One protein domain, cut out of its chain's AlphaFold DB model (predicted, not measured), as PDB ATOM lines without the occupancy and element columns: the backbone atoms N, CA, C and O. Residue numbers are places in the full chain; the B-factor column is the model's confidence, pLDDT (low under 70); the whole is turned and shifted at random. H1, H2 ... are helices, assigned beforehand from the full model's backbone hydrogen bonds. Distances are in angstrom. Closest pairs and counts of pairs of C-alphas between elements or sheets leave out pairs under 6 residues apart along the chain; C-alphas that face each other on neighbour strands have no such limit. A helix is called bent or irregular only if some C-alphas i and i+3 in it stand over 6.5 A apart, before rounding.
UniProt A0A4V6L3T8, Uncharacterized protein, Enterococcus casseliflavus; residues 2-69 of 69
ATOM      1  N   LYS A   2     178.080 104.377  97.329       61.34
ATOM      2  CA  LYS A   2     179.170 104.672  96.355       61.34
ATOM      3  C   LYS A   2     178.830 105.823  95.388       61.34
ATOM      4  O   LYS A   2     179.650 106.705  95.191       61.34
ATOM      5  N   GLN A   3     177.597 105.866  94.876       76.19
ATOM      6  CA  GLN A   3     177.145 106.916  93.948       76.19
ATOM      7  C   GLN A   3     177.075 108.322  94.569       76.19
ATOM      8  O   GLN A   3     177.271 109.308  93.871       76.19
ATOM      9  N   GLU A   4     176.802 108.441  95.870       88.56
ATOM     10  CA  GLU A   4     176.717 109.753  96.526       88.56
ATOM     11  C   GLU A   4     178.098 110.348  96.777       88.56
ATOM     12  O   GLU A   4     178.292 111.547  96.599       88.56
ATOM     13  N   ILE A   5     179.072 109.504  97.133       90.44
ATOM     14  CA  ILE A   5     180.468 109.925  97.274       90.44
ATOM     15  C   ILE A   5     180.999 110.411  95.920       90.44
ATOM     16  O   ILE A   5     181.555 111.503  95.859       90.44
ATOM     17  N   THR A   6     180.749 109.679  94.830       92.50
ATOM     18  CA  THR A   6     181.138 110.112  93.474       92.50
ATOM     19  C   THR A   6     180.510 111.456  93.097       92.50
ATOM     20  O   THR A   6     181.233 112.368  92.713       92.50
ATOM     21  N   LYS A   7     179.202 111.644  93.320       93.81
ATOM     22  CA  LYS A   7     178.530 112.935  93.070       93.81
ATOM     23  C   LYS A   7     179.117 114.084  93.891       93.81
ATOM     24  O   LYS A   7     179.161 115.220  93.427       93.81
ATOM     25  N   ARG A   8     179.543 113.822  95.132       95.00
ATOM     26  CA  ARG A   8     180.220 114.829  95.965       95.00
ATOM     27  C   ARG A   8     181.587 115.198  95.394       95.00
ATOM     28  O   ARG A   8     181.918 116.377  95.401       95.00
ATOM     29  N   PHE A   9     182.338 114.224  94.884       92.81
ATOM     30  CA  PHE A   9     183.608 114.480  94.203       92.81
ATOM     31  C   PHE A   9     183.426 115.299  92.924       92.81
ATOM     32  O   PHE A   9     184.158 116.261  92.731       92.81
ATOM     33  N   GLU A  10     182.429 114.987  92.097       93.50
ATOM     34  CA  GLU A  10     182.124 115.763  90.884       93.50
ATOM     35  C   GLU A  10     181.776 117.218  91.216       93.50
ATOM     36  O   GLU A  10     182.314 118.142  90.613       93.50
ATOM     37  N   LYS A  11     180.931 117.443  92.232       95.44
ATOM     38  CA  LYS A  11     180.598 118.798  92.696       95.44
ATOM     39  C   LYS A  11     181.818 119.547  93.218       95.44
ATOM     40  O   LYS A  11     181.977 120.724  92.915       95.44
ATOM     41  N   LEU A  12     182.663 118.872  93.999       94.44
ATOM     42  CA  LEU A  12     183.902 119.456  94.500       94.44
ATOM     43  C   LEU A  12     184.832 119.833  93.345       94.44
ATOM     44  O   LEU A  12     185.406 120.913  93.365       94.44
ATOM     45  N   HIS A  13     184.950 118.970  92.337       92.94
ATOM     46  CA  HIS A  13     185.777 119.225  91.166       92.94
ATOM     47  C   HIS A  13     185.312 120.473  90.408       92.94
ATOM     48  O   HIS A  13     186.107 121.381  90.198       92.94
ATOM     49  N   VAL A  14     184.014 120.570  90.103       95.31
ATOM     50  CA  VAL A  14     183.434 121.750  89.435       95.31
ATOM     51  C   VAL A  14     183.626 123.019  90.264       95.31
ATOM     52  O   VAL A  14     183.951 124.070  89.714       95.31
ATOM     53  N   PHE A  15     183.441 122.934  91.583       96.25
ATOM     54  CA  PHE A  15     183.666 124.064  92.479       96.25
ATOM     55  C   PHE A  15     185.122 124.535  92.423       96.25
ATOM     56  O   PHE A  15     185.371 125.703  92.152       96.25
ATOM     57  N   VAL A  16     186.080 123.619  92.587       94.31
ATOM     58  CA  VAL A  16     187.514 123.940  92.539       94.31
ATOM     59  C   VAL A  16     187.900 124.553  91.193       94.31
ATOM     60  O   VAL A  16     188.581 125.571  91.173       94.31
ATOM     61  N   GLU A  17     187.431 124.000  90.072       94.38
ATOM     62  CA  GLU A  17     187.684 124.586  88.747       94.38
ATOM     63  C   GLU A  17     187.108 125.999  88.595       94.38
ATOM     64  O   GLU A  17     187.717 126.848  87.941       94.38
ATOM     65  N   THR A  18     185.932 126.251  89.174       96.75
ATOM     66  CA  THR A  18     185.282 127.567  89.126       96.75
ATOM     67  C   THR A  18     186.072 128.587  89.937       96.75
ATOM     68  O   THR A  18     186.367 129.668  89.430       96.75
ATOM     69  N   GLU A  19     186.486 128.220  91.150       95.88
ATOM     70  CA  GLU A  19     187.293 129.083  92.014       95.88
ATOM     71  C   GLU A  19     188.663 129.384  91.399       95.88
ATOM     72  O   GLU A  19     189.087 130.534  91.396       95.88
ATOM     73  N   ILE A  20     189.328 128.391  90.792       95.00
ATOM     74  CA  ILE A  20     190.611 128.600  90.095       95.00
ATOM     75  C   ILE A  20     190.474 129.669  89.006       95.00
ATOM     76  O   ILE A  20     191.315 130.561  88.911       95.00
ATOM     77  N   LYS A  21     189.412 129.598  88.193       95.06
ATOM     78  CA  LYS A  21     189.159 130.590  87.138       95.06
ATOM     79  C   LYS A  21     188.874 131.967  87.718       95.06
ATOM     80  O   LYS A  21     189.447 132.933  87.232       95.06
ATOM     81  N   SER A  22     188.042 132.039  88.757       96.44
ATOM     82  CA  SER A  22     187.707 133.297  89.428       96.44
ATOM     83  C   SER A  22     188.944 133.980  90.004       96.44
ATOM     84  O   SER A  22     189.125 135.174  89.800       96.44
ATOM     85  N   ILE A  23     189.816 133.229  90.681       94.06
ATOM     86  CA  ILE A  23     191.054 133.767  91.256       94.06
ATOM     87  C   ILE A  23     192.001 134.234  90.148       94.06
ATOM     88  O   ILE A  23     192.571 135.314  90.247       94.06
ATOM     89  N   ALA A  24     192.157 133.447  89.077       93.38
ATOM     90  CA  ALA A  24     192.976 133.847  87.936       93.38
ATOM     91  C   ALA A  24     192.454 135.132  87.270       93.38
ATOM     92  O   ALA A  24     193.253 135.985  86.899       93.38
ATOM     93  N   ASP A  25     191.133 135.277  87.129       93.94
ATOM     94  CA  ASP A  25     190.510 136.491  86.593       93.94
ATOM     95  C   ASP A  25     190.742 137.700  87.508       93.94
ATOM     96  O   ASP A  25     191.203 138.731  87.033       93.94
ATOM     97  N   GLN A  26     190.534 137.553  88.818       94.38
ATOM     98  CA  GLN A  26     190.800 138.619  89.791       94.38
ATOM     99  C   GLN A  26     192.268 139.051  89.796       94.38
ATOM    100  O   GLN A  26     192.557 140.242  89.757       94.38
ATOM    101  N   LEU A  27     193.207 138.099  89.772       92.56
ATOM    102  CA  LEU A  27     194.635 138.411  89.705       92.56
ATOM    103  C   LEU A  27     194.985 139.208  88.443       92.56
ATOM    104  O   LEU A  27     195.793 140.127  88.516       92.56
ATOM    105  N   LEU A  28     194.375 138.889  87.302       91.44
ATOM    106  CA  LEU A  28     194.599 139.613  86.048       91.44
ATOM    107  C   LEU A  28     193.886 140.971  85.984       91.44
ATOM    108  O   LEU A  28     194.304 141.827  85.213       91.44
ATOM    109  N   GLU A  29     192.817 141.173  86.753       92.69
ATOM    110  CA  GLU A  29     192.147 142.474  86.884       92.69
ATOM    111  C   GLU A  29     192.898 143.420  87.832       92.69
ATOM    112  O   GLU A  29     192.909 144.630  87.613       92.69
ATOM    113  N   GLU A  30     193.520 142.879  88.882       93.25
ATOM    114  CA  GLU A  30     194.223 143.657  89.910       93.25
ATOM    115  C   GLU A  30     195.652 144.064  89.518       93.25
ATOM    116  O   GLU A  30     196.206 144.977  90.131       93.25
ATOM    117  N   HIS A  31     196.250 143.416  88.514       90.94
ATOM    118  CA  HIS A  31     197.638 143.646  88.101       90.94
ATOM    119  C   HIS A  31     197.711 144.092  86.636       90.94
ATOM    120  O   HIS A  31     196.953 143.619  85.792       90.94
ATOM    121  N   GLU A  32     198.637 145.000  86.316       84.88
ATOM    122  CA  GLU A  32     198.762 145.556  84.961       84.88
ATOM    123  C   GLU A  32     199.418 144.567  83.993       84.88
ATOM    124  O   GLU A  32     199.150 144.588  82.787       84.88
ATOM    125  N   THR A  33     200.279 143.694  84.517       87.44
ATOM    126  CA  THR A  33     201.021 142.706  83.729       87.44
ATOM    127  C   THR A  33     200.797 141.278  84.214       87.44
ATOM    128  O   THR A  33     200.487 141.009  85.377       87.44
ATOM    129  N   TYR A  34     201.002 140.329  83.299       86.00
ATOM    130  CA  TYR A  34     200.951 138.902  83.608       86.00
ATOM    131  C   TYR A  34     202.025 138.513  84.623       86.00
ATOM    132  O   TYR A  34     201.776 137.715  85.523       86.00
ATOM    133  N   GLU A  35     203.215 139.088  84.493       88.19
ATOM    134  CA  GLU A  35     204.352 138.855  85.372       88.19
ATOM    135  C   GLU A  35     204.055 139.292  86.811       88.19
ATOM    136  O   GLU A  35     204.374 138.555  87.743       88.19
ATOM    137  N   GLU A  36     203.390 140.431  87.005       91.00
ATOM    138  CA  GLU A  36     202.964 140.903  88.329       91.00
ATOM    139  C   GLU A  36     201.906 139.990  88.953       91.00
ATOM    140  O   GLU A  36     202.050 139.590  90.108       91.00
ATOM    141  N   ALA A  37     200.886 139.590  88.185       91.06
ATOM    142  CA  ALA A  37     199.861 138.657  88.656       91.06
ATOM    143  C   ALA A  37     200.470 137.313  89.106       91.06
ATOM    144  O   ALA A  37     200.074 136.740  90.125       91.06
ATOM    145  N   LEU A  38     201.461 136.815  88.359       89.94
ATOM    146  CA  LEU A  38     202.186 135.589  88.688       89.94
ATOM    147  C   LEU A  38     203.063 135.750  89.931       89.94
ATOM    148  O   LEU A  38     203.082 134.856  90.778       89.94
ATOM    149  N   GLN A  39     203.769 136.872  90.052       90.00
ATOM    150  CA  GLN A  39     204.622 137.142  91.204       90.00
ATOM    151  C   GLN A  39     203.792 137.227  92.493       90.00
ATOM    152  O   GLN A  39     204.133 136.578  93.479       90.00
ATOM    153  N   SER A  40     202.644 137.910  92.456       90.12
ATOM    154  CA  SER A  40     201.705 137.984  93.584       90.12
ATOM    155  C   SER A  40     201.166 136.616  94.009       90.12
ATOM    156  O   SER A  40     201.023 136.355  95.206       90.12
ATOM    157  N   LEU A  41     200.905 135.711  93.057       89.19
ATOM    158  CA  LEU A  41     200.494 134.338  93.367       89.19
ATOM    159  C   LEU A  41     201.606 133.563  94.088       89.19
ATOM    160  O   LEU A  41     201.340 132.928  95.108       89.19
ATOM    161  N   VAL A  42     202.837 133.627  93.570       85.94
ATOM    162  CA  VAL A  42     204.003 132.915  94.123       85.94
ATOM    163  C   VAL A  42     204.371 133.432  95.514       85.94
ATOM    164  O   VAL A  42     204.674 132.635  96.403       85.94
ATOM    165  N   ASP A  43     204.315 134.746  95.719       86.12
ATOM    166  CA  ASP A  43     204.683 135.375  96.989       86.12
ATOM    167  C   ASP A  43     203.593 135.220  98.057       86.12
ATOM    168  O   ASP A  43     203.889 135.118  99.251       86.12
ATOM    169  N   GLY A  44     202.325 135.202  97.641       79.94
ATOM    170  CA  GLY A  44     201.176 135.211  98.543       79.94
ATOM    171  C   GLY A  44     200.679 133.831  98.971       79.94
ATOM    172  O   GLY A  44     200.053 133.715 100.030       79.94
ATOM    173  N   TYR A  45     200.913 132.778  98.179       78.75
ATOM    174  CA  TYR A  45     200.278 131.487  98.431       78.75
ATOM    175  C   TYR A  45     201.072 130.290  97.898       78.75
ATOM    176  O   TYR A  45     201.308 130.156  96.705       78.75
ATOM    177  N   SER A  46     201.380 129.344  98.792       77.62
ATOM    178  CA  SER A  46     201.854 128.008  98.420       77.62
ATOM    179  C   SER A  46     200.841 126.963  98.867       77.62
ATOM    180  O   SER A  46     200.508 126.855 100.055       77.62
ATOM    181  N   SER A  47     200.318 126.185  97.918       81.25
ATOM    182  CA  SER A  47     199.285 125.197  98.214       81.25
ATOM    183  C   SER A  47     199.873 123.817  98.475       81.25
ATOM    184  O   SER A  47     200.560 123.238  97.637       81.25
ATOM    185  N   LYS A  48     199.457 123.172  99.571       87.06
ATOM    186  CA  LYS A  48     199.734 121.740  99.792       87.06
ATOM    187  C   LYS A  48     199.162 120.846  98.679       87.06
ATOM    188  O   LYS A  48     199.674 119.753  98.444       87.06
ATOM    189  N   TYR A  49     198.090 121.291  98.024       86.19
ATOM    190  CA  TYR A  49     197.377 120.540  96.989       86.19
ATOM    191  C   TYR A  49     197.688 121.020  95.572       86.19
ATOM    192  O   TYR A  49     196.997 120.603  94.645       86.19
ATOM    193  N   LYS A  50     198.711 121.867  95.399       88.31
ATOM    194  CA  LYS A  50     199.099 122.423  94.097       88.31
ATOM    195  C   LYS A  50     197.984 123.222  93.402       88.31
ATOM    196  O   LYS A  50     197.849 123.186  92.183       88.31
ATOM    197  N   LEU A  51     197.125 123.894  94.176       89.88
ATOM    198  CA  LEU A  51     196.083 124.768  93.616       89.88
ATOM    199  C   LEU A  51     196.684 126.016  92.952       89.88
ATOM    200  O   LEU A  51     196.163 126.483  91.948       89.88
ATOM    201  N   ASP A  52     197.802 126.499  93.483       89.56
ATOM    202  CA  ASP A  52     198.686 127.504  92.890       89.56
ATOM    203  C   ASP A  52     199.138 127.112  91.474       89.56
ATOM    204  O   ASP A  52     198.962 127.905  90.552       89.56
ATOM    205  N   ASP A  53     199.589 125.871  91.253       90.94
ATOM    206  CA  ASP A  53     199.954 125.385  89.906       90.94
ATOM    207  C   ASP A  53     198.765 125.445  88.922       90.94
ATOM    208  O   ASP A  53     198.929 125.709  87.723       90.94
ATOM    209  N   LEU A  54     197.548 125.192  89.414       92.88
ATOM    210  CA  LEU A  54     196.335 125.238  88.596       92.88
ATOM    211  C   LEU A  54     195.935 126.677  88.254       92.88
ATOM    212  O   LEU A  54     195.552 126.937  87.113       92.88
ATOM    213  N   ILE A  55     196.064 127.605  89.206       93.00
ATOM    214  CA  ILE A  55     195.836 129.040  88.982       93.00
ATOM    215  C   ILE A  55     196.874 129.583  87.995       93.00
ATOM    216  O   ILE A  55     196.495 130.211  87.008       93.00
ATOM    217  N   TYR A  56     198.157 129.252  88.179       91.75
ATOM    218  CA  TYR A  56     199.237 129.583  87.242       91.75
ATOM    219  C   TYR A  56     198.903 129.124  85.817       91.75
ATOM    220  O   TYR A  56     198.981 129.888  84.854       91.75
ATOM    221  N   SER A  57     198.477 127.866  85.684       92.38
ATOM    222  CA  SER A  57     198.120 127.283  84.390       92.38
ATOM    223  C   SER A  57     196.943 128.004  83.728       92.38
ATOM    224  O   SER A  57     196.914 128.136  82.504       92.38
ATOM    225  N   GLU A  58     195.960 128.457  84.506       94.50
ATOM    226  CA  GLU A  58     194.803 129.184  83.981       94.50
ATOM    227  C   GLU A  58     195.168 130.608  83.541       94.50
ATOM    228  O   GLU A  58     194.768 131.022  82.449       94.50
ATOM    229  N   ILE A  59     195.999 131.315  84.318       92.00
ATOM    230  CA  ILE A  59     196.575 132.614  83.933       92.00
ATOM    231  C   ILE A  59     197.315 132.485  82.595       92.00
ATOM    232  O   ILE A  59     197.050 133.232  81.650       92.00
ATOM    233  N   TYR A  60     198.175 131.472  82.464       91.56
ATOM    234  CA  TYR A  60     198.945 131.231  81.244       91.56
ATOM    235  C   TYR A  60     198.061 130.931  80.020       91.56
ATOM    236  O   TYR A  60     198.293 131.455  78.927       91.56
ATOM    237  N   LYS A  61     196.998 130.131  80.182       92.25
ATOM    238  CA  LYS A  61     196.026 129.877  79.099       92.25
ATOM    239  C   LYS A  61     195.353 131.163  78.625       92.25
ATOM    240  O   LYS A  61     195.168 131.341  77.419       92.25
ATOM    241  N   LYS A  62     194.969 132.045  79.553       90.50
ATOM    242  CA  LYS A  62     194.340 133.335  79.234       90.50
ATOM    243  C   LYS A  62     195.318 134.256  78.500       90.50
ATOM    244  O   LYS A  62     194.934 134.814  77.472       90.50
ATOM    245  N   MET A  63     196.583 134.288  78.924       88.12
ATOM    246  CA  MET A  63     197.661 135.011  78.239       88.12
ATOM    247  C   MET A  63     197.804 134.592  76.773       88.12
ATOM    248  O   MET A  63     197.731 135.430  75.873       88.12
ATOM    249  N   ILE A  64     197.939 133.287  76.503       88.62
ATOM    250  CA  ILE A  64     198.064 132.774  75.126       88.62
ATOM    251  C   ILE A  64     196.841 133.157  74.291       88.62
ATOM    252  O   ILE A  64     196.974 133.560  73.134       88.62
ATOM    253  N   LYS A  65     195.641 133.036  74.865       88.50
ATOM    254  CA  LYS A  65     194.391 133.366  74.172       88.50
ATOM    255  C   LYS A  65     194.295 134.851  73.809       88.50
ATOM    256  O   LYS A  65     193.684 135.169  72.794       88.50
ATOM    257  N   GLN A  66     194.868 135.747  74.613       80.44
ATOM    258  CA  GLN A  66     194.920 137.176  74.298       80.44
ATOM    259  C   GLN A  66     195.997 137.496  73.256       80.44
ATOM    260  O   GLN A  66     195.743 138.303  72.373       80.44
ATOM    261  N   ALA A  67     197.153 136.830  73.304       74.50
ATOM    262  CA  ALA A  67     198.236 137.016  72.332       74.50
ATOM    263  C   ALA A  67     197.919 136.471  70.925       74.50
ATOM    264  O   ALA A  67     198.559 136.857  69.950       74.50
ATOM    265  N   THR A  68     196.960 135.548  70.815       69.94
ATOM    266  CA  THR A  68     196.524 134.940  69.543       69.94
ATOM    267  C   THR A  68     195.293 135.613  68.928       69.94
ATOM    268  O   THR A  68     194.799 135.146  67.900       69.94
ATOM    269  N   LYS A  69     194.793 136.685  69.548       54.50
ATOM    270  CA  LYS A  69     193.636 137.467  69.101       54.50
ATOM    271  C   LYS A  69     194.079 138.748  68.404       54.50
ATOM    272  O   LYS A  69     193.372 139.135  67.451       54.50
TER     273      LYS A  69
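AT A GLANCE: This is residues 2 to 69 of the 69 residues of an uncharacterized protein of Enterococcus casseliflavus (UniProt A0A4V6L3T8). A long helix, H1, is crossed near its far end by a helical hairpin of H2 and H3, two helices side by side that run opposite ways. H3 crosses H1 over residues 20 to 28, H2 meets the end of H1 at a corner, and residues 2 to 15 of H1 stick out from this small body as a bare arm that makes much of the length. The printed part has 68 residues, with three named helices in the order H1, H2, H3 and no named strand; the class is all helix. The whole is loose, with a radius of gyration of the C-alphas of 14.2 A, and flat, with spans of 46 by 30 by 15 A.

IN THESE COORDINATES: H1, the longest helix, takes residues 2 to 30 and measures 42.3 A from C-alpha 2 at (179.170, 104.672, 96.355) to C-alpha 30 at (194.223, 143.657, 89.910). H3 takes residues 51 to 67 and measures 24.7 A from first to last C-alpha, ending with C-alpha 67 at (198.236, 137.016, 72.332). H2, residues 34 to 44, is the shortest at 15.4 A and begins with C-alpha 34 at (200.951, 138.902, 83.608). None of the three helices is bent or irregular.

HOW THE PARTS SIT: H1 touches H3 with its residues 20 to 28 alone, and their closest C-alphas, those of Ile 20 and Ile 55, are 5.4 A apart. The two run the same way at a steep tilt of 55 degrees. H1 touches H2 only at the corner by their link, with residues 27 to 30 of H1 alone; the closest C-alphas are those of Leu 27 and Ala 37, 5.3 A apart. H1 and H2 run opposite ways at a steep tilt of 60 degrees. H2 and H3 touch as a helical hairpin, opposite ways at a shallow tilt of 7 degrees. The closest C-alphas of this hairpin are those of Leu 38 and Tyr 56, at 6.8 A, and the centres of the two helices are 11.8 A apart. In H1, H2 and H3 every O i to N i+4 pair is within hydrogen-bond range.

THE WHOLE: The two C-alphas farthest apart, those of Lys 2 and Glu 32, are 46.7 A apart. Residues 2 to 15, which belong to H1, stand free, as do residues 45 to 50 and residues 64 to 69, of which 64 to 67 belong to H3. Without these stretches the body has 42 residues and spans 25 by 18 by 15 A, with a radius of gyration of 9.0 A. The link from H1 to H2 is tight, with 3 residues, and the link from H2 to H3 is short, with 6. The printed part has no cut and ends at residue 69, the chain's last residue. The mean pLDDT of the printed part is 88.9, and residue 2 and residues 68 to 69 are under 70.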